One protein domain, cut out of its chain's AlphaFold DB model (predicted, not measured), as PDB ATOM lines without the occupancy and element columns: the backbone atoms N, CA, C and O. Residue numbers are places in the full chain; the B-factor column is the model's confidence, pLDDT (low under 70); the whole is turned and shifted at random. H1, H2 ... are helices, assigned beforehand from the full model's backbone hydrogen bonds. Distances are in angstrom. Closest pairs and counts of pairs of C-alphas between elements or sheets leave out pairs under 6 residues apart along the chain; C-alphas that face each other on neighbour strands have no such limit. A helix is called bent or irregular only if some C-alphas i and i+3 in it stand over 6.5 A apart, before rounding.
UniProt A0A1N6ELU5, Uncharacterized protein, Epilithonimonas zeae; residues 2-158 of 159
ATOM      1  N   TYR A   2      20.519  -8.957  14.477       46.19
ATOM      2  CA  TYR A   2      20.993  -7.661  13.949       46.19
ATOM      3  C   TYR A   2      22.064  -6.947  14.788       46.19
ATOM      4  O   TYR A   2      23.056  -6.486  14.236       46.19
ATOM      5  N   LYS A   3      21.940  -6.931  16.126       50.00
ATOM      6  CA  LYS A   3      22.900  -6.237  17.011       50.00
ATOM      7  C   LYS A   3      24.361  -6.678  16.806       50.00
ATOM      8  O   LYS A   3      25.254  -5.856  16.894       50.00
ATOM      9  N   ARG A   4      24.608  -7.953  16.471       55.50
ATOM     10  CA  ARG A   4      25.963  -8.520  16.290       55.50
ATOM     11  C   ARG A   4      26.596  -8.143  14.946       55.50
ATOM     12  O   ARG A   4      27.793  -7.897  14.880       55.50
ATOM     13  N   PHE A   5      25.779  -8.054  13.898       52.69
ATOM     14  CA  PHE A   5      26.206  -7.610  12.568       52.69
ATOM     15  C   PHE A   5      26.450  -6.095  12.537       52.69
ATOM     16  O   PHE A   5      27.375  -5.634  11.883       52.69
ATOM     17  N   ILE A   6      25.679  -5.341  13.330       58.56
ATOM     18  CA  ILE A   6      25.870  -3.903  13.529       58.56
ATOM     19  C   ILE A   6      27.269  -3.615  14.083       58.56
ATOM     20  O   ILE A   6      27.956  -2.775  13.519       58.56
ATOM     21  N   TYR A   7      27.755  -4.345  15.096       55.84
ATOM     22  CA  TYR A   7      29.137  -4.161  15.562       55.84
ATOM     23  C   TYR A   7      30.164  -4.504  14.476       55.84
ATOM     24  O   TYR A   7      31.129  -3.765  14.324       55.84
ATOM     25  N   CYS A   8      29.916  -5.546  13.667       54.78
ATOM     26  CA  CYS A   8      30.792  -5.946  12.553       54.78
ATOM     27  C   CYS A   8      30.892  -4.903  11.439       54.78
ATOM     28  O   CYS A   8      31.804  -4.981  10.626       54.78
ATOM     29  N   ILE A   9      29.969  -3.945  11.402       62.25
ATOM     30  CA  ILE A   9      29.952  -2.847  10.439       62.25
ATOM     31  C   ILE A   9      30.437  -1.559  11.107       62.25
ATOM     32  O   ILE A   9      31.331  -0.905  10.586       62.25
ATOM     33  N   ILE A  10      29.912  -1.218  12.288       64.44
ATOM     34  CA  ILE A  10      30.246   0.014  13.015       64.44
ATOM     35  C   ILE A  10      31.725   0.058  13.375       64.44
ATOM     36  O   ILE A  10      32.360   1.082  13.172       64.44
ATOM     37  N   ALA A  11      32.287  -1.024  13.909       63.56
ATOM     38  CA  ALA A  11      33.666  -1.011  14.373       63.56
ATOM     39  C   ALA A  11      34.672  -0.805  13.222       63.56
ATOM     40  O   ALA A  11      35.512   0.092  13.313       63.56
ATOM     41  N   PRO A  12      34.540  -1.527  12.099       64.62
ATOM     42  CA  PRO A  12      35.277  -1.208  10.886       64.62
ATOM     43  C   PRO A  12      34.967   0.184  10.291       64.62
ATOM     44  O   PRO A  12      35.878   0.830   9.784       64.62
ATOM     45  N   ILE A  13      33.723   0.687  10.341       67.62
ATOM     46  CA  ILE A  13      33.391   2.056   9.883       67.62
ATOM     47  C   ILE A  13      34.103   3.105  10.740       67.62
ATOM     48  O   ILE A  13      34.656   4.059  10.201       67.62
ATOM     49  N   LEU A  14      34.120   2.931  12.062       65.50
ATOM     50  CA  LEU A  14      34.832   3.819  12.977       65.50
ATOM     51  C   LEU A  14      36.327   3.833  12.658       65.50
ATOM     52  O   LEU A  14      36.914   4.911  12.634       65.50
ATOM     53  N   PHE A  15      36.912   2.672  12.343       66.69
ATOM     54  CA  PHE A  15      38.294   2.548  11.868       66.69
ATOM     55  C   PHE A  15      38.522   3.296  10.545       66.69
ATOM     56  O   PHE A  15      39.500   4.024  10.389       66.69
ATOM     57  N   TRP A  16      37.597   3.172   9.593       67.62
ATOM     58  CA  TRP A  16      37.692   3.870   8.313       67.62
ATOM     59  C   TRP A  16      37.586   5.396   8.468       67.62
ATOM     60  O   TRP A  16      38.416   6.127   7.929       67.62
ATOM     61  N   ILE A  17      36.638   5.882   9.277       69.31
ATOM     62  CA  ILE A  17      36.479   7.311   9.601       69.31
ATOM     63  C   ILE A  17      37.740   7.866  10.266       69.31
ATOM     64  O   ILE A  17      38.164   8.980   9.960       69.31
ATOM     65  N   SER A  18      38.362   7.097  11.156       66.25
ATOM     66  CA  SER A  18      39.600   7.522  11.808       66.25
ATOM     67  C   SER A  18      40.796   7.519  10.849       66.25
ATOM     68  O   SER A  18      41.619   8.424  10.950       66.25
ATOM     69  N   GLY A  19      40.836   6.630   9.850       64.75
ATOM     70  CA  GLY A  19      41.775   6.719   8.720       64.75
ATOM     71  C   GLY A  19      41.606   7.998   7.884       64.75
ATOM     72  O   GLY A  19      42.595   8.652   7.561       64.75
ATOM     73  N   ILE A  20      40.362   8.412   7.608       67.44
ATOM     74  CA  ILE A  20      40.047   9.673   6.901       67.44
ATOM     75  C   ILE A  20      40.476  10.902   7.721       67.44
ATOM     76  O   ILE A  20      41.003  11.871   7.175       67.44
ATOM     77  N   MET A  21      40.246  10.885   9.036       65.88
ATOM     78  CA  MET A  21      40.673  11.961   9.943       65.88
ATOM     79  C   MET A  21      42.204  12.085   9.998       65.88
ATOM     80  O   MET A  21      42.735  13.191  10.071       65.88
ATOM     81  N   LEU A  22      42.910  10.958   9.918       66.88
ATOM     82  CA  LEU A  22      44.371  10.888   9.890       66.88
ATOM     83  C   LEU A  22      44.964  11.511   8.626       66.88
ATOM     84  O   LEU A  22      45.892  12.309   8.716       66.88
ATOM     85  N   GLU A  23      44.376  11.202   7.470       67.06
ATOM     86  CA  GLU A  23      44.765  11.776   6.177       67.06
ATOM     87  C   GLU A  23      44.654  13.310   6.174       67.06
ATOM     88  O   GLU A  23      45.459  13.989   5.545       67.06
ATOM     89  N   LYS A  24      43.706  13.869   6.942       69.94
ATOM     90  CA  LYS A  24      43.549  15.321   7.113       69.94
ATOM     91  C   LYS A  24      44.546  15.960   8.086       69.94
ATOM     92  O   LYS A  24      44.866  17.129   7.904       69.94
ATOM     93  N   ASN A  25      45.004  15.234   9.109       68.38
ATOM     94  CA  ASN A  25      45.882  15.773  10.159       68.38
ATOM     95  C   ASN A  25      47.382  15.586   9.869       68.38
ATOM     96  O   ASN A  25      48.196  16.295  10.452       68.38
ATOM     97  N   GLY A  26      47.759  14.647   8.994       63.31
ATOM     98  CA  GLY A  26      49.148  14.444   8.558       63.31
ATOM     99  C   GLY A  26      50.091  13.788   9.580       63.31
ATOM    100  O   GLY A  26      51.281  13.682   9.305       63.31
ATOM    101  N   ASP A  27      49.598  13.335  10.740       67.75
ATOM    102  CA  ASP A  27      50.423  12.659  11.756       67.75
ATOM    103  C   ASP A  27      50.390  11.130  11.596       67.75
ATOM    104  O   ASP A  27      49.504  10.434  12.099       67.75
ATOM    105  N   GLU A  28      51.398  10.597  10.909       63.53
ATOM    106  CA  GLU A  28      51.553   9.168  10.599       63.53
ATOM    107  C   GLU A  28      51.733   8.290  11.855       63.53
ATOM    108  O   GLU A  28      51.496   7.078  11.817       63.53
ATOM    109  N   ARG A  29      52.068   8.884  13.013       62.03
ATOM    110  CA  ARG A  29      52.256   8.166  14.291       62.03
ATOM    111  C   ARG A  29      50.960   7.581  14.853       62.03
ATOM    112  O   ARG A  29      51.007   6.746  15.757       62.03
ATOM    113  N   ILE A  30      49.806   7.990  14.327       63.09
ATOM    114  CA  ILE A  30      48.491   7.503  14.761       63.09
ATOM    115  C   ILE A  30      48.107   6.201  14.021       63.09
ATOM    116  O   ILE A  30      47.265   5.444  14.504       63.09
ATOM    117  N   VAL A  31      48.766   5.856  12.905       63.06
ATOM    118  CA  VAL A  31      48.478   4.633  12.123       63.06
ATOM    119  C   VAL A  31      48.635   3.334  12.941       63.06
ATOM    120  O   VAL A  31      47.733   2.493  12.893       63.06
ATOM    121  N   PRO A  32      49.688   3.144  13.762       58.38
ATOM    122  CA  PRO A  32      49.803   1.974  14.636       58.38
ATOM    123  C   PRO A  32      48.715   1.920  15.716       58.38
ATOM    124  O   PRO A  32      48.236   0.838  16.052       58.38
ATOM    125  N   ILE A  33      48.296   3.081  16.235       61.75
ATOM    126  CA  ILE A  33      47.227   3.204  17.240       61.75
ATOM    127  C   ILE A  33      45.886   2.806  16.626       61.75
ATOM    128  O   ILE A  33      45.121   2.066  17.245       61.75
ATOM    129  N   LEU A  34      45.630   3.228  15.387       62.41
ATOM    130  CA  LEU A  34      44.474   2.792  14.620       62.41
ATOM    131  C   LEU A  34      44.458   1.281  14.457       62.41
ATOM    132  O   LEU A  34      43.489   0.638  14.850       62.41
ATOM    133  N   ILE A  35      45.549   0.722  13.935       63.12
ATOM    134  CA  ILE A  35      45.729  -0.715  13.714       63.12
ATOM    135  C   ILE A  35      45.490  -1.512  15.016       63.12
ATOM    136  O   ILE A  35      44.764  -2.510  15.000       63.12
ATOM    137  N   LEU A  36      45.987  -1.026  16.157       61.50
ATOM    138  CA  LEU A  36      45.712  -1.578  17.493       61.50
ATOM    139  C   LEU A  36      44.233  -1.460  17.904       61.50
ATOM    140  O   LEU A  36      43.683  -2.375  18.519       61.50
ATOM    141  N   PHE A  37      43.553  -0.378  17.528       64.12
ATOM    142  CA  PHE A  37      42.119  -0.197  17.766       64.12
ATOM    143  C   PHE A  37      41.279  -1.237  17.006       64.12
ATOM    144  O   PHE A  37      40.376  -1.858  17.578       64.12
ATOM    145  N   GLY A  38      41.633  -1.507  15.744       62.72
ATOM    146  CA  GLY A  38      41.074  -2.615  14.957       62.72
ATOM    147  C   GLY A  38      41.253  -3.966  15.657       62.72
ATOM    148  O   GLY A  38      40.334  -4.789  15.683       62.72
ATOM    149  N   ALA A  39      42.384  -4.144  16.339       62.59
ATOM    150  CA  ALA A  39      42.722  -5.361  17.059       62.59
ATOM    151  C   ALA A  39      41.897  -5.631  18.323       62.59
ATOM    152  O   ALA A  39      41.727  -6.796  18.691       62.59
ATOM    153  N   ILE A  40      41.372  -4.588  18.969       63.00
ATOM    154  CA  ILE A  40      40.465  -4.683  20.128       63.00
ATOM    155  C   ILE A  40      39.019  -4.887  19.667       63.00
ATOM    156  O   ILE A  40      38.253  -5.634  20.283       63.00
ATOM    157  N   LEU A  41      38.652  -4.259  18.552       63.12
ATOM    158  CA  LEU A  41      37.322  -4.366  17.966       63.12
ATOM    159  C   LEU A  41      37.056  -5.762  17.403       63.12
ATOM    160  O   LEU A  41      35.977  -6.312  17.612       63.12
ATOM    161  N   PHE A  42      38.044  -6.371  16.749       65.38
ATOM    162  CA  PHE A  42      37.912  -7.675  16.098       65.38
ATOM    163  C   PHE A  42      37.488  -8.829  17.047       65.38
ATOM    164  O   PHE A  42      36.570  -9.583  16.709       65.38
ATOM    165  N   PRO A  43      38.019  -8.921  18.282       57.94
ATOM    166  CA  PRO A  43      37.545  -9.808  19.342       57.94
ATOM    167  C   PRO A  43      36.095  -9.617  19.753       57.94
ATOM    168  O   PRO A  43      35.373 -10.594  19.972       57.94
ATOM    169  N   LEU A  44      35.668  -8.361  19.835       57.09
ATOM    170  CA  LEU A  44      34.303  -7.998  20.195       57.09
ATOM    171  C   LEU A  44      33.313  -8.376  19.080       57.09
ATOM    172  O   LEU A  44      32.164  -8.699  19.377       57.09
ATOM    173  N   LEU A  45      33.764  -8.447  17.820       57.09
ATOM    174  CA  LEU A  45      32.961  -8.953  16.698       57.09
ATOM    175  C   LEU A  45      32.684 -10.456  16.798       57.09
ATOM    176  O   LEU A  45      31.581 -10.902  16.480       57.09
ATOM    177  N   ALA A  46      33.645 -11.241  17.289       53.47
ATOM    178  CA  ALA A  46      33.463 -12.681  17.487       53.47
ATOM    179  C   ALA A  46      32.830 -13.048  18.843       53.47
ATOM    180  O   ALA A  46      32.571 -14.227  19.104       53.47
ATOM    181  N   ALA A  47      32.508 -12.061  19.692       50.50
ATOM    182  CA  ALA A  47      31.804 -12.246  20.968       50.50
ATOM    183  C   ALA A  47      30.379 -12.831  20.816       50.50
ATOM    184  O   ALA A  47      29.709 -13.129  21.803       50.50
ATOM    185  N   GLY A  48      29.904 -13.035  19.581       52.19
ATOM    186  CA  GLY A  48      28.690 -13.796  19.281       52.19
ATOM    187  C   GLY A  48      28.784 -15.302  19.575       52.19
ATOM    188  O   GLY A  48      27.740 -15.954  19.678       52.19
ATOM    189  N   TYR A  49      29.990 -15.853  19.736       53.59
ATOM    190  CA  TYR A  49      30.205 -17.244  20.144       53.59
ATOM    191  C   TYR A  49      30.107 -17.361  21.676       53.59
ATOM    192  O   TYR A  49      30.846 -16.687  22.392       53.59
ATOM    193  N   LYS A  50      29.217 -18.228  22.192       53.47
ATOM    194  CA  LYS A  50      29.149 -18.581  23.628       53.47
ATOM    195  C   LYS A  50      30.554 -18.950  24.114       53.47
ATOM    196  O   LYS A  50      31.111 -19.934  23.630       53.47
ATOM    197  N   ARG A  51      31.132 -18.184  25.044       62.34
ATOM    198  CA  ARG A  51      32.517 -18.411  25.475       62.34
ATOM    199  C   ARG A  51      32.778 -18.148  26.947       62.34
ATOM    200  O   ARG A  51      32.237 -17.220  27.539       62.34
ATOM    201  N   ASN A  52      33.689 -18.957  27.484       72.50
ATOM    202  CA  ASN A  52      34.390 -18.704  28.734       72.50
ATOM    203  C   ASN A  52      35.346 -17.503  28.548       72.50
ATOM    204  O   ASN A  52      35.922 -17.330  27.470       72.50
ATOM    205  N   LYS A  53      35.535 -16.690  29.596       75.56
ATOM    206  CA  LYS A  53      36.404 -15.497  29.609       75.56
ATOM    207  C   LYS A  53      37.804 -15.780  29.045       75.56
ATOM    208  O   LYS A  53      38.353 -14.953  28.325       75.56
ATOM    209  N   LEU A  54      38.350 -16.968  29.311       80.44
ATOM    210  CA  LEU A  54      39.680 -17.373  28.849       80.44
ATOM    211  C   LEU A  54      39.809 -17.406  27.316       80.44
ATOM    212  O   LEU A  54      40.823 -16.980  26.770       80.44
ATOM    213  N   ASP A  55      38.788 -17.886  26.607       78.19
ATOM    214  CA  ASP A  55      38.843 -17.996  25.148       78.19
ATOM    215  C   ASP A  55      38.702 -16.628  24.471       78.19
ATOM    216  O   ASP A  55      39.280 -16.393  23.409       78.19
ATOM    217  N   LEU A  56      37.977 -15.701  25.106       75.88
ATOM    218  CA  LEU A  56      37.936 -14.300  24.688       75.88
ATOM    219  C   LEU A  56      39.314 -13.641  24.826       75.88
ATOM    220  O   LEU A  56      39.762 -12.991  23.886       75.88
ATOM    221  N   ILE A  57      40.009 -13.864  25.949       77.12
ATOM    222  CA  ILE A  57      41.368 -13.346  26.175       77.12
ATOM    223  C   ILE A  57      42.337 -13.899  25.125       77.12
ATOM    224  O   ILE A  57      43.037 -13.124  24.479       77.12
ATOM    225  N   LYS A  58      42.339 -15.219  24.887       81.31
ATOM    226  CA  LYS A  58      43.181 -15.840  23.846       81.31
ATOM    227  C   LYS A  58      42.934 -15.219  22.474       81.31
ATOM    228  O   LYS A  58      43.874 -14.933  21.743       81.31
ATOM    229  N   TYR A  59      41.669 -14.995  22.130       78.56
ATOM    230  CA  TYR A  59      41.309 -14.400  20.849       78.56
ATOM    231  C   TYR A  59      41.729 -12.929  20.744       78.56
ATOM    232  O   TYR A  59      42.197 -12.503  19.690       78.56
ATOM    233  N   LEU A  60      41.641 -12.180  21.843       77.06
ATOM    234  CA  LEU A  60      42.131 -10.808  21.921       77.06
ATOM    235  C   LEU A  60      43.648 -10.730  21.745       77.06
ATOM    236  O   LEU A  60      44.112  -9.899  20.968       77.06
ATOM    237  N   VAL A  61      44.403 -11.628  22.379       81.38
ATOM    238  CA  VAL A  61      45.862 -11.725  22.210       81.38
ATOM    239  C   VAL A  61      46.227 -12.026  20.756       81.38
ATOM    240  O   VAL A  61      47.067 -11.342  20.181       81.38
ATOM    241  N   VAL A  62      45.564 -13.004  20.134       82.75
ATOM    242  CA  VAL A  62      45.836 -13.390  18.739       82.75
ATOM    243  C   VAL A  62      45.509 -12.258  17.767       82.75
ATOM    244  O   VAL A  62      46.300 -11.978  16.873       82.75
ATOM    245  N   SER A  63      44.375 -11.581  17.956       77.50
ATOM    246  CA  SER A  63      44.011 -10.413  17.151       77.50
ATOM    247  C   SER A  63      45.048  -9.293  17.286       77.50
ATOM    248  O   SER A  63      45.565  -8.814  16.280       77.50
ATOM    249  N   ASN A  64      45.428  -8.934  18.518       76.31
ATOM    250  CA  ASN A  64      46.458  -7.921  18.771       76.31
ATOM    251  C   ASN A  64      47.797  -8.279  18.139       76.31
ATOM    252  O   ASN A  64      48.420  -7.413  17.535       76.31
ATOM    253  N   LEU A  65      48.206  -9.545  18.199       81.19
ATOM    254  CA  LEU A  65      49.442  -9.992  17.567       81.19
ATOM    255  C   LEU A  65      49.401  -9.827  16.041       81.19
ATOM    256  O   LEU A  65      50.355  -9.319  15.463       81.19
ATOM    257  N   VAL A  66      48.300 -10.215  15.387       80.94
ATOM    258  CA  VAL A  66      48.158 -10.082  13.925       80.94
ATOM    259  C   VAL A  66      48.217  -8.617  13.498       80.94
ATOM    260  O   VAL A  66      48.959  -8.274  12.580       80.94
ATOM    261  N   PHE A  67      47.480  -7.746  14.184       75.50
ATOM    262  CA  PHE A  67      47.477  -6.320  13.871       75.50
ATOM    263  C   PHE A  67      48.815  -5.645  14.208       75.50
ATOM    264  O   PHE A  67      49.288  -4.825  13.430       75.50
ATOM    265  N   TYR A  68      49.481  -6.032  15.296       75.62
ATOM    266  CA  TYR A  68      50.822  -5.544  15.626       75.62
ATOM    267  C   TYR A  68      51.868  -5.942  14.572       75.62
ATOM    268  O   TYR A  68      52.668  -5.121  14.133       75.62
ATOM    269  N   LEU A  69      51.841  -7.191  14.101       77.31
ATOM    270  CA  LEU A  69      52.729  -7.631  13.022       77.31
ATOM    271  C   LEU A  69      52.424  -6.905  11.704       77.31
ATOM    272  O   LEU A  69      53.346  -6.593  10.946       77.31
ATOM    273  N   ALA A  70      51.153  -6.594  11.444       74.81
ATOM    274  CA  ALA A  70      50.750  -5.802  10.289       74.81
ATOM    275  C   ALA A  70      51.246  -4.347  10.377       74.81
ATOM    276  O   ALA A  70      51.760  -3.834   9.384       74.81
ATOM    277  N   SER A  71      51.163  -3.696  11.548       70.00
ATOM    278  CA  SER A  71      51.676  -2.326  11.723       70.00
ATOM    279  C   SER A  71      53.193  -2.254  11.607       70.00
ATOM    280  O   SER A  71      53.695  -1.340  10.961       70.00
ATOM    281  N   ILE A  72      53.927  -3.232  12.151       73.50
ATOM    282  CA  ILE A  72      55.378  -3.348  11.945       73.50
ATOM    283  C   ILE A  72      55.686  -3.508  10.458       73.50
ATOM    284  O   ILE A  72      56.516  -2.786   9.916       73.50
ATOM    285  N   SER A  73      55.008  -4.437   9.784       71.94
ATOM    286  CA  SER A  73      55.259  -4.701   8.363       71.94
ATOM    287  C   SER A  73      55.016  -3.465   7.499       71.94
ATOM    288  O   SER A  73      55.737  -3.265   6.526       71.94
ATOM    289  N   TYR A  74      54.037  -2.638   7.872       68.69
ATOM    290  CA  TYR A  74      53.776  -1.344   7.253       68.69
ATOM    291  C   TYR A  74      54.871  -0.314   7.568       68.69
ATOM    292  O   TYR A  74      55.402   0.304   6.658       68.69
ATOM    293  N   TRP A  75      55.261  -0.170   8.835       67.88
ATOM    294  CA  TRP A  75      56.241   0.833   9.268       67.88
ATOM    295  C   TRP A  75      57.653   0.587   8.722       67.88
ATOM    296  O   TRP A  75      58.401   1.525   8.480       67.88
ATOM    297  N   TYR A  76      58.037  -0.679   8.543       67.12
ATOM    298  CA  TYR A  76      59.355  -1.045   8.014       67.12
ATOM    299  C   TYR A  76      59.413  -1.086   6.486       67.12
ATOM    300  O   TYR A  76      60.505  -1.121   5.922       67.12
ATOM    301  N   ASN A  77      58.264  -1.109   5.810       65.00
ATOM    302  CA  ASN A  77      58.205  -1.070   4.360       65.00
ATOM    303  C   ASN A  77      57.459   0.197   3.945       65.00
ATOM    304  O   ASN A  77      56.238   0.183   3.830       65.00
ATOM    305  N   ASP A  78      58.198   1.256   3.603       55.19
ATOM    306  CA  ASP A  78      57.673   2.516   3.034       55.19
ATOM    307  C   ASP A  78      56.829   2.329   1.748       55.19
ATOM    308  O   ASP A  78      56.375   3.296   1.127       55.19
ATOM    309  N   ARG A  79      56.665   1.087   1.273       58.06
ATOM    310  CA  ARG A  79      55.927   0.699   0.072       58.06
ATOM    311  C   ARG A  79      55.241  -0.645   0.276       58.06
ATOM    312  O   ARG A  79      55.787  -1.547   0.910       58.06
ATOM    313  N   VAL A  80      54.091  -0.815  -0.373       61.06
ATOM    314  CA  VAL A  80      53.428  -2.118  -0.478       61.06
ATOM    315  C   VAL A  80      54.252  -3.035  -1.377       61.06
ATOM    316  O   VAL A  80      54.187  -2.974  -2.603       61.06
ATOM    317  N   THR A  81      55.072  -3.870  -0.750       70.12
ATOM    318  CA  THR A  81      55.901  -4.885  -1.399       70.12
ATOM    319  C   THR A  81      55.126  -6.201  -1.558       70.12
ATOM    320  O   THR A  81      54.153  -6.445  -0.839       70.12
ATOM    321  N   PRO A  82      55.549  -7.102  -2.467       71.94
ATOM    322  CA  PRO A  82      54.959  -8.439  -2.600       71.94
ATOM    323  C   PRO A  82      54.881  -9.215  -1.274       71.94
ATOM    324  O   PRO A  82      53.985 -10.033  -1.070       71.94
ATOM    325  N   THR A  83      55.785  -8.919  -0.339       74.56
ATOM    326  CA  THR A  83      55.807  -9.483   1.014       74.56
ATOM    327  C   THR A  83      54.583  -9.105   1.845       74.56
ATOM    328  O   THR A  83      54.165  -9.919   2.666       74.56
ATOM    329  N   ILE A  84      53.943  -7.952   1.610       77.50
ATOM    330  CA  ILE A  84      52.690  -7.579   2.290       77.50
ATOM    331  C   ILE A  84      51.549  -8.508   1.866       77.50
ATOM    332  O   ILE A  84      50.778  -8.949   2.713       77.50
ATOM    333  N   PHE A  85      51.460  -8.875   0.584       82.94
ATOM    334  CA  PHE A  85      50.439  -9.814   0.109       82.94
ATOM    335  C   PHE A  85      50.640 -11.218   0.672       82.94
ATOM    336  O   PHE A  85      49.683 -11.852   1.119       82.94
ATOM    337  N   ILE A  86      51.890 -11.681   0.712       84.00
ATOM    338  CA  ILE A  86      52.244 -12.956   1.346       84.00
ATOM    339  C   ILE A  86      51.900 -12.907   2.840       84.00
ATOM    340  O   ILE A  86      51.260 -13.823   3.357       84.00
ATOM    341  N   GLY A  87      52.252 -11.815   3.522       84.00
ATOM    342  CA  GLY A  87      51.933 -11.589   4.930       84.00
ATOM    343  C   GLY A  87      50.428 -11.557   5.198       84.00
ATOM    344  O   GLY A  87      49.968 -12.162   6.161       84.00
ATOM    345  N   ALA A  88      49.638 -10.940   4.323       83.44
ATOM    346  CA  ALA A  88      48.185 -10.889   4.440       83.44
ATOM    347  C   ALA A  88      47.536 -12.264   4.258       83.44
ATOM    348  O   ALA A  88      46.631 -12.627   5.015       83.44
ATOM    349  N   PHE A  89      48.025 -13.043   3.289       90.38
ATOM    350  CA  PHE A  89      47.579 -14.413   3.067       90.38
ATOM    351  C   PHE A  89      47.908 -15.302   4.270       90.38
ATOM    352  O   PHE A  89      47.014 -15.924   4.849       90.38
ATOM    353  N   LEU A  90      49.182 -15.339   4.676       89.19
ATOM    354  CA  LEU A  90      49.654 -16.174   5.781       89.19
ATOM    355  C   LEU A  90      49.059 -15.734   7.118       89.19
ATOM    356  O   LEU A  90      48.652 -16.579   7.911       89.19
ATOM    357  N   GLY A  91      48.958 -14.426   7.348       87.25
ATOM    358  CA  GLY A  91      48.350 -13.839   8.536       87.25
ATOM    359  C   GLY A  91      46.874 -14.197   8.652       87.25
ATOM    360  O   GLY A  91      46.447 -14.664   9.705       87.25
ATOM    361  N   SER A  92      46.108 -14.077   7.561       89.31
ATOM    362  CA  SER A  92      44.716 -14.545   7.509       89.31
ATOM    363  C   SER A  92      44.625 -16.046   7.787       89.31
ATOM    364  O   SER A  92      43.856 -16.472   8.648       89.31
ATOM    365  N   LEU A  93      45.436 -16.868   7.121       91.12
ATOM    366  CA  LEU A  93      45.381 -18.320   7.275       91.12
ATOM    367  C   LEU A  93      45.721 -18.759   8.709       91.12
ATOM    368  O   LEU A  93      45.005 -19.575   9.297       91.12
ATOM    369  N   ALA A  94      46.780 -18.190   9.288       88.75
ATOM    370  CA  ALA A  94      47.188 -18.434  10.666       88.75
ATOM    371  C   ALA A  94      46.106 -17.971  11.646       88.75
ATOM    372  O   ALA A  94      45.729 -18.726  12.547       88.75
ATOM    373  N   PHE A  95      45.547 -16.778  11.429       87.62
ATOM    374  CA  PHE A  95      44.452 -16.253  12.229       87.62
ATOM    375  C   PHE A  95      43.246 -17.193  12.208       87.62
ATOM    376  O   PHE A  95      42.773 -17.588  13.273       87.62
ATOM    377  N   GLN A  96      42.777 -17.611  11.029       87.50
ATOM    378  CA  GLN A  96      41.662 -18.550  10.885       87.50
ATOM    379  C   GLN A  96      41.937 -19.867  11.612       87.50
ATOM    380  O   GLN A  96      41.074 -20.366  12.337       87.50
ATOM    381  N   ASN A  97      43.145 -20.414  11.461       89.25
ATOM    382  CA  ASN A  97      43.499 -21.696  12.051       89.25
ATOM    383  C   ASN A  97      43.547 -21.623  13.585       89.25
ATOM    384  O   ASN A  97      42.897 -22.414  14.266       89.25
ATOM    385  N   ILE A  98      44.236 -20.624  14.145       87.06
ATOM    386  CA  ILE A  98      44.291 -20.411  15.599       87.06
ATOM    387  C   ILE A  98      42.880 -20.172  16.143       87.06
ATOM    388  O   ILE A  98      42.453 -20.807  17.107       87.06
ATOM    389  N   THR A  99      42.117 -19.309  15.482       82.12
ATOM    390  CA  THR A  99      40.752 -18.961  15.876       82.12
ATOM    391  C   THR A  99      39.836 -20.183  15.866       82.12
ATOM    392  O   THR A  99      39.072 -20.389  16.813       82.12
ATOM    393  N   LYS A 100      39.976 -21.059  14.866       85.94
ATOM    394  CA  LYS A 100      39.296 -22.354  14.801       85.94
ATOM    395  C   LYS A 100      39.577 -23.213  16.032       85.94
ATOM    396  O   LYS A 100      38.622 -23.745  16.601       85.94
ATOM    397  N   TYR A 101      40.829 -23.308  16.477       85.69
ATOM    398  CA  TYR A 101      41.177 -24.053  17.692       85.69
ATOM    399  C   TYR A 101      40.593 -23.419  18.956       85.69
ATOM    400  O   TYR A 101      40.008 -24.131  19.772       85.69
ATOM    401  N   ILE A 102      40.675 -22.091  19.103       82.06
ATOM    402  CA  ILE A 102      40.143 -21.406  20.292       82.06
ATOM    403  C   ILE A 102      38.608 -21.548  20.354       82.06
ATOM    404  O   ILE A 102      38.041 -21.725  21.426       82.06
ATOM    405  N   PHE A 103      37.887 -21.437  19.229       77.25
ATOM    406  CA  PHE A 103      36.413 -21.546  19.200       77.25
ATOM    407  C   PHE A 103      35.908 -22.991  19.082       77.25
ATOM    408  O   PHE A 103      34.699 -23.202  19.141       77.25
ATOM    409  N   LYS A 104      36.794 -23.977  18.880       81.56
ATOM    410  CA  LYS A 104      36.419 -25.340  18.454       81.56
ATOM    411  C   LYS A 104      35.477 -25.316  17.237       81.56
ATOM    412  O   LYS A 104      34.530 -26.094  17.130       81.56
ATOM    413  N   ALA A 105      35.733 -24.381  16.323       80.06
ATOM    414  CA  ALA A 105      34.920 -24.156  15.137       80.06
ATOM    415  C   ALA A 105      35.117 -25.294  14.116       80.06
ATOM    416  O   ALA A 105      36.207 -25.849  13.962       80.06
ATOM    417  N   LYS A 106      34.066 -25.628  13.366       84.56
ATOM    418  CA  LYS A 106      34.077 -26.623  12.286       84.56
ATOM    419  C   LYS A 106      34.206 -25.901  10.947       84.56
ATOM    420  O   LYS A 106      33.274 -25.866  10.152       84.56
ATOM    421  N   ILE A 107      35.371 -25.301  10.717       84.62
ATOM    422  CA  ILE A 107      35.697 -24.624   9.454       84.62
ATOM    423  C   ILE A 107      36.652 -25.506   8.646       84.62
ATOM    424  O   ILE A 107      37.661 -26.005   9.166       84.62
ATOM    425  N   SER A 108      36.318 -25.725   7.372       90.62
ATOM    426  CA  SER A 108      37.134 -26.517   6.449       90.62
ATOM    427  C   SER A 108      38.356 -25.731   5.969       90.62
ATOM    428  O   SER A 108      38.320 -24.505   5.848       90.62
ATOM    429  N   ILE A 109      39.441 -26.441   5.646       89.88
ATOM    430  CA  ILE A 109      40.661 -25.828   5.099       89.88
ATOM    431  C   ILE A 109      40.385 -25.058   3.802       89.88
ATOM    432  O   ILE A 109      40.931 -23.980   3.604       89.88
ATOM    433  N   LYS A 110      39.453 -25.552   2.974       91.69
ATOM    434  CA  LYS A 110      39.016 -24.890   1.739       91.69
ATOM    435  C   LYS A 110      38.431 -23.502   2.015       91.69
ATOM    436  O   LYS A 110      38.764 -22.561   1.308       91.69
ATOM    437  N   ILE A 111      37.594 -23.357   3.048       89.94
ATOM    438  CA  ILE A 111      37.034 -22.050   3.428       89.94
ATOM    439  C   ILE A 111      38.149 -21.122   3.922       89.94
ATOM    440  O   ILE A 111      38.221 -19.983   3.474       89.94
ATOM    441  N   MET A 112      39.047 -21.608   4.787       91.69
ATOM    442  CA  MET A 112      40.163 -20.798   5.303       91.69
ATOM    443  C   MET A 112      41.103 -20.322   4.187       91.69
ATOM    444  O   MET A 112      41.566 -19.181   4.213       91.69
ATOM    445  N   PHE A 113      41.339 -21.164   3.178       93.50
ATOM    446  CA  PHE A 113      42.108 -20.805   1.991       93.50
ATOM    447  C   PHE A 113      41.448 -19.652   1.225       93.50
ATOM    448  O   PHE A 113      42.086 -18.625   1.003       93.50
ATOM    449  N   TRP A 114      40.156 -19.761   0.898       94.12
ATOM    450  CA  TRP A 114      39.437 -18.701   0.177       94.12
ATOM    451  C   TRP A 114      39.336 -17.395   0.966       94.12
ATOM    452  O   TRP A 114      39.508 -16.326   0.391       94.12
ATOM    453  N   VAL A 115      39.126 -17.467   2.280       91.31
ATOM    454  CA  VAL A 115      39.162 -16.297   3.177       91.31
ATOM    455  C   VAL A 115      40.520 -15.601   3.105       91.31
ATOM    456  O   VAL A 115      40.589 -14.374   3.059       91.31
ATOM    457  N   SER A 116      41.599 -16.374   3.016       92.50
ATOM    458  CA  SER A 116      42.955 -15.837   2.896       92.50
ATOM    459  C   SER A 116      43.217 -15.213   1.529       92.50
ATOM    460  O   SER A 116      43.805 -14.139   1.468       92.50
ATOM    461  N   VAL A 117      42.698 -15.792   0.443       93.06
ATOM    462  CA  VAL A 117      42.740 -15.167  -0.893       93.06
ATOM    463  C   VAL A 117      41.958 -13.850  -0.914       93.06
ATOM    464  O   VAL A 117      42.467 -12.832  -1.375       93.06
ATOM    465  N   LEU A 118      40.742 -13.831  -0.367       92.38
ATOM    466  CA  LEU A 118      39.927 -12.615  -0.300       92.38
ATOM    467  C   LEU A 118      40.587 -11.525   0.557       92.38
ATOM    468  O   LEU A 118      40.503 -10.345   0.227       92.38
ATOM    469  N   SER A 119      41.287 -11.915   1.622       89.38
ATOM    470  CA  SER A 119      42.046 -11.001   2.485       89.38
ATOM    471  C   SER A 119      43.180 -10.287   1.746       89.38
ATOM    472  O   SER A 119      43.452  -9.126   2.024       89.38
ATOM    473  N   VAL A 120      43.819 -10.962   0.787       89.94
ATOM    474  CA  VAL A 120      44.827 -10.373  -0.112       89.94
ATOM    475  C   VAL A 120      44.163  -9.383  -1.070       89.94
ATOM    476  O   VAL A 120      44.641  -8.262  -1.226       89.94
ATOM    477  N   ILE A 121      43.029  -9.767  -1.665       89.75
ATOM    478  CA  ILE A 121      42.258  -8.916  -2.587       89.75
ATOM    479  C   ILE A 121      41.795  -7.626  -1.894       89.75
ATOM    480  O   ILE A 121      41.842  -6.552  -2.492       89.75
ATOM    481  N   ALA A 122      41.418  -7.706  -0.615       86.69
ATOM    482  CA  ALA A 122      41.026  -6.553   0.191       86.69
ATOM    483  C   ALA A 122      42.122  -5.477   0.316       86.69
ATOM    484  O   ALA A 122      41.795  -4.318   0.558       86.69
ATOM    485  N   LEU A 123      43.398  -5.831   0.123       82.06
ATOM    486  CA  LEU A 123      44.525  -4.895   0.169       82.06
ATOM    487  C   LEU A 123      44.824  -4.218  -1.179       82.06
ATOM    488  O   LEU A 123      45.558  -3.232  -1.206       82.06
ATOM    489  N   ILE A 124      44.251  -4.696  -2.290       82.94
ATOM    490  CA  ILE A 124      44.488  -4.127  -3.630       82.94
ATOM    491  C   ILE A 124      44.149  -2.627  -3.696       82.94
ATOM    492  O   ILE A 124      44.971  -1.873  -4.219       82.94
ATOM    493  N   PRO A 125      43.018  -2.136  -3.142       75.88
ATOM    494  CA  PRO A 125      42.719  -0.704  -3.151       75.88
ATOM    495  C   PRO A 125      43.814   0.145  -2.497       75.88
ATOM    496  O   PRO A 125      44.096   1.242  -2.968       75.88
ATOM    497  N   PHE A 126      44.452  -0.372  -1.444       72.50
ATOM    498  CA  PHE A 126      45.558   0.299  -0.768       72.50
ATOM    499  C   PHE A 126      46.858   0.265  -1.588       72.50
ATOM    500  O   PHE A 126      47.604   1.240  -1.605       72.50
ATOM    501  N   GLN A 127      47.109  -0.812  -2.340       73.31
ATOM    502  CA  GLN A 127      48.283  -0.914  -3.216       73.31
ATOM    503  C   GLN A 127      48.295   0.151  -4.317       73.31
ATOM    504  O   GLN A 127      49.358   0.660  -4.665       73.31
ATOM    505  N   LEU A 128      47.124   0.493  -4.858       69.31
ATOM    506  CA  LEU A 128      47.012   1.477  -5.938       69.31
ATOM    507  C   LEU A 128      47.434   2.888  -5.500       69.31
ATOM    508  O   LEU A 128      47.720   3.722  -6.353       69.31
ATOM    509  N   ASP A 129      47.463   3.162  -4.192       69.88
ATOM    510  CA  ASP A 129      47.790   4.474  -3.638       69.88
ATOM    511  C   ASP A 129      48.241   4.350  -2.171       69.88
ATOM    512  O   ASP A 129      47.473   4.548  -1.226       69.88
ATOM    513  N   CYS A 130      49.510   3.973  -1.991       64.00
ATOM    514  CA  CYS A 130      50.097   3.546  -0.713       64.00
ATOM    515  C   CYS A 130      50.173   4.643   0.369       64.00
ATOM    516  O   CYS A 130      50.555   4.354   1.502       64.00
ATOM    517  N   ARG A 131      49.843   5.897   0.032       66.88
ATOM    518  CA  ARG A 131      49.821   7.041   0.964       66.88
ATOM    519  C   ARG A 131      48.410   7.449   1.374       66.88
ATOM    520  O   ARG A 131      48.237   8.360   2.176       66.88
ATOM    521  N   ASN A 132      47.398   6.773   0.838       73.31
ATOM    522  CA  ASN A 132      46.016   7.054   1.166       73.31
ATOM    523  C   ASN A 132      45.581   6.228   2.388       73.31
ATOM    524  O   ASN A 132      45.212   5.052   2.290       73.31
ATOM    525  N   TYR A 133      45.630   6.861   3.559       71.94
ATOM    526  CA  TYR A 133      45.260   6.245   4.836       71.94
ATOM    527  C   TYR A 133      43.779   5.849   4.902       71.94
ATOM    528  O   TYR A 133      43.438   4.868   5.568       71.94
ATOM    529  N   SER A 134      42.893   6.530   4.168       71.69
ATOM    530  CA  SER A 134      41.498   6.105   4.013       71.69
ATOM    531  C   SER A 134      41.386   4.748   3.303       71.69
ATOM    532  O   SER A 134      40.642   3.875   3.760       71.69
ATOM    533  N   LYS A 135      42.177   4.508   2.248       75.31
ATOM    534  CA  LYS A 135      42.226   3.209   1.548       75.31
ATOM    535  C   LYS A 135      42.827   2.107   2.419       75.31
ATOM    536  O   LYS A 135      42.339   0.980   2.357       75.31
ATOM    537  N   LEU A 136      43.810   2.419   3.270       74.94
ATOM    538  CA  LEU A 136      44.300   1.486   4.294       74.94
ATOM    539  C   LEU A 136      43.189   1.134   5.293       74.94
ATOM    540  O   LEU A 136      42.947  -0.040   5.573       74.94
ATOM    541  N   GLY A 137      42.476   2.157   5.770       72.31
ATOM    542  CA  GLY A 137      41.288   2.035   6.611       72.31
ATOM    543  C   GLY A 137      40.257   1.072   6.031       72.31
ATOM    544  O   GLY A 137      39.810   0.134   6.693       72.31
ATOM    545  N   PHE A 138      39.930   1.276   4.759       76.81
ATOM    546  CA  PHE A 138      38.982   0.457   4.016       76.81
ATOM    547  C   PHE A 138      39.481  -0.977   3.770       76.81
ATOM    548  O   PHE A 138      38.716  -1.937   3.870       76.81
ATOM    549  N   ALA A 139      40.770  -1.149   3.495       80.00
ATOM    550  CA  ALA A 139      41.369  -2.461   3.291       80.00
ATOM    551  C   ALA A 139      41.323  -3.309   4.574       80.00
ATOM    552  O   ALA A 139      40.907  -4.470   4.550       80.00
ATOM    553  N   VAL A 140      41.660  -2.703   5.716       76.94
ATOM    554  CA  VAL A 140      41.531  -3.333   7.038       76.94
ATOM    555  C   VAL A 140      40.065  -3.630   7.367       76.94
ATOM    556  O   VAL A 140      39.757  -4.720   7.856       76.94
ATOM    557  N   PHE A 141      39.148  -2.712   7.039       78.50
ATOM    558  CA  PHE A 141      37.703  -2.921   7.171       78.50
ATOM    559  C   PHE A 141      37.251  -4.200   6.452       78.50
ATOM    560  O   PHE A 141      36.623  -5.076   7.057       78.50
ATOM    561  N   LEU A 142      37.616  -4.340   5.176       81.19
ATOM    562  CA  LEU A 142      37.261  -5.504   4.370       81.19
ATOM    563  C   LEU A 142      37.900  -6.775   4.928       81.19
ATOM    564  O   LEU A 142      37.221  -7.796   5.060       81.19
ATOM    565  N   TRP A 143      39.175  -6.705   5.312       82.88
ATOM    566  CA  TRP A 143      39.903  -7.827   5.897       82.88
ATOM    567  C   TRP A 143      39.204  -8.370   7.151       82.88
ATOM    568  O   TRP A 143      39.036  -9.585   7.289       82.88
ATOM    569  N   MET A 144      38.726  -7.487   8.035       77.44
ATOM    570  CA  MET A 144      37.982  -7.875   9.238       77.44
ATOM    571  C   MET A 144      36.651  -8.559   8.886       77.44
ATOM    572  O   MET A 144      36.305  -9.603   9.447       77.44
ATOM    573  N   ILE A 145      35.893  -8.022   7.931       77.56
ATOM    574  CA  ILE A 145      34.631  -8.648   7.504       77.56
ATOM    575  C   ILE A 145      34.892 -10.051   6.942       77.56
ATOM    576  O   ILE A 145      34.251 -11.019   7.359       77.56
ATOM    577  N   ILE A 146      35.878 -10.172   6.056       85.88
ATOM    578  CA  ILE A 146      36.254 -11.433   5.410       85.88
ATOM    579  C   ILE A 146      36.673 -12.478   6.451       85.88
ATOM    580  O   ILE A 146      36.188 -13.610   6.421       85.88
ATOM    581  N   ASN A 147      37.510 -12.100   7.420       83.00
ATOM    582  CA  ASN A 147      38.026 -13.033   8.421       83.00
ATOM    583  C   ASN A 147      37.017 -13.394   9.521       83.00
ATOM    584  O   ASN A 147      37.130 -14.451  10.145       83.00
ATOM    585  N   SER A 148      36.006 -12.564   9.765       77.31
ATOM    586  CA  SER A 148      34.954 -12.872  10.745       77.31
ATOM    587  C   SER A 148      33.810 -13.710  10.159       77.31
ATOM    588  O   SER A 148      33.103 -14.401  10.903       77.31
ATOM    589  N   PHE A 149      33.639 -13.704   8.833       79.38
ATOM    590  CA  PHE A 149      32.525 -14.362   8.145       79.38
ATOM    591  C   PHE A 149      32.362 -15.862   8.472       79.38
ATOM    592  O   PHE A 149      31.249 -16.256   8.837       79.38
ATOM    593  N   PRO A 150      33.410 -16.713   8.425       78.38
ATOM    594  CA  PRO A 150      33.256 -18.153   8.657       78.38
ATOM    595  C   PRO A 150      32.725 -18.488  10.056       78.38
ATOM    596  O   PRO A 150      31.861 -19.352  10.218       78.38
ATOM    597  N   PHE A 151      33.207 -17.768  11.070       75.00
ATOM    598  CA  PHE A 151      32.819 -17.974  12.466       75.00
ATOM    599  C   PHE A 151      31.400 -17.483  12.734       75.00
ATOM    600  O   PHE A 151      30.627 -18.161  13.417       75.00
ATOM    601  N   ASN A 152      31.030 -16.347  12.140       70.38
ATOM    602  CA  ASN A 152      29.679 -15.803  12.219       70.38
ATOM    603  C   ASN A 152      28.653 -16.692  11.500       70.38
ATOM    604  O   ASN A 152      27.543 -16.867  12.001       70.38
ATOM    605  N   HIS A 153      29.009 -17.278  10.353       69.75
ATOM    606  CA  HIS A 153      28.133 -18.207   9.641       69.75
ATOM    607  C   HIS A 153      27.914 -19.495  10.445       69.75
ATOM    608  O   HIS A 153      26.777 -19.916  10.642       69.75
ATOM    609  N   GLN A 154      28.978 -20.081  10.998       69.12
ATOM    610  CA  GLN A 154      28.842 -21.297  11.799       69.12
ATOM    611  C   GLN A 154      28.056 -21.062  13.099       69.12
ATOM    612  O   GLN A 154      27.284 -21.925  13.511       69.12
ATOM    613  N   SER A 155      28.200 -19.890  13.729       59.50
ATOM    614  CA  SER A 155      27.400 -19.525  14.904       59.50
ATOM    615  C   SER A 155      25.898 -19.468  14.606       59.50
ATOM    616  O   SER A 155      25.129 -19.586  15.553       59.50
ATOM    617  N   LYS A 156      25.466 -19.251  13.357       55.28
ATOM    618  CA  LYS A 156      24.041 -19.271  12.988       55.28
ATOM    619  C   LYS A 156      23.482 -20.689  12.876       55.28
ATOM    620  O   LYS A 156      22.312 -20.869  13.143       55.28
ATOM    621  N   ASN A 157      24.312 -21.672  12.530       48.97
ATOM    622  CA  ASN A 157      23.887 -23.066  12.333       48.97
ATOM    623  C   ASN A 157      23.935 -23.905  13.626       48.97
ATOM    624  O   ASN A 157      23.684 -25.104  13.595       48.97
ATOM    625  N   LEU A 158      24.327 -23.294  14.748       45.72
ATOM    626  CA  LEU A 158      24.384 -23.915  16.077       45.72
ATOM    627  C   LEU A 158      23.194 -23.516  16.973       45.72
ATOM    628  O   LEU A 158      23.174 -23.918  18.136       45.72
TER     629      LEU A 158
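This is residues 2 to 158 of the 159 residues of an uncharacterized protein of Epilithonimonas zeae (UniProt A0A1N6ELU5). Five helices, H2, H3, H4, H5 and H7, stand side by side in a ring, each running roughly along the longest axis, and H1 packs on the outside of this ring against H2 and H7. H7, the last helix, closes the ring between H2 and H5, and the short H6 sits by the first part of H7. The printed part has 157 residues with seven named helices, H1 to H7 in order, and no named strand; it is all helix, and H1, H2, H3, H4, H5 and H7 form an up-and-down bundle, each running against the one before it. The whole is compact, with a radius of gyration of the C-alphas of 15.0 A, and only just elongated, spanning 45 by 30 by 25 A.

H7, residues 133 to 156, is the hub, touching four other helices; it is irregular, with C-alphas 147 and 150 at 7.0 A, and has a kink of 39 degrees near residue 150. H1, residues 2 to 25, touches H7 at a shallow tilt of 12 degrees, opposite ways, the closest C-alphas being those of Trp 16 and Gly 137, 4.4 A apart. H2, residues 28 to 48, touches H7 the same way at 13 degrees, a shallow tilt, closest at the C-alphas of Phe 42 and Met 144, 6.9 A. H5, residues 109 to 121, touches residues 142 to 150 of H7 alone, closest at the C-alphas of Ser 119 and Trp 143, 5.1 A. H6, residues 124 to 127, touches residues 135 to 139 of H7 alone, with the C-alphas of Phe 126 and Lys 135 closest at 5.0 A. H2 forms a helical hairpin with H3, residues 53 to 76, closest at the C-alphas of Ala 39 and Asn 64, 4.8 A. H4, residues 82 to 103, and H5 form another at a steep tilt of 39 degrees, with the C-alphas of Phe 89 and Ser 116 closest at 4.8 A. H3 and H7 are apart. Every O i to N i+4 pair is within hydrogen-bond range in H3, H4 and H5, against 19 of 20 in H1, 12 of 17 in H2 and 18 of 20 in H7; H6 is too short for such a pair.

H1 begins at C-alpha 2 (20.993, -7.661, 13.949) and measures 34.4 A; H2 measures 33.5 A and is only just irregular, with C-alphas 45 and 48 at 7.0 A. H3 is 34.7 A and H4 31.5 A long. H7, 34.2 A, ends at C-alpha 156 (24.041, -19.271, 12.988).

The two farthest C-alphas, those of Gly 26 and Leu 158, are 46.3 A apart. The printed part has no cut, and the six links are tight. Mean pLDDT of the printed part is 73.0; residues 2 to 51, 74 to 80, 128 to 131 and 153 to 158 are under 70.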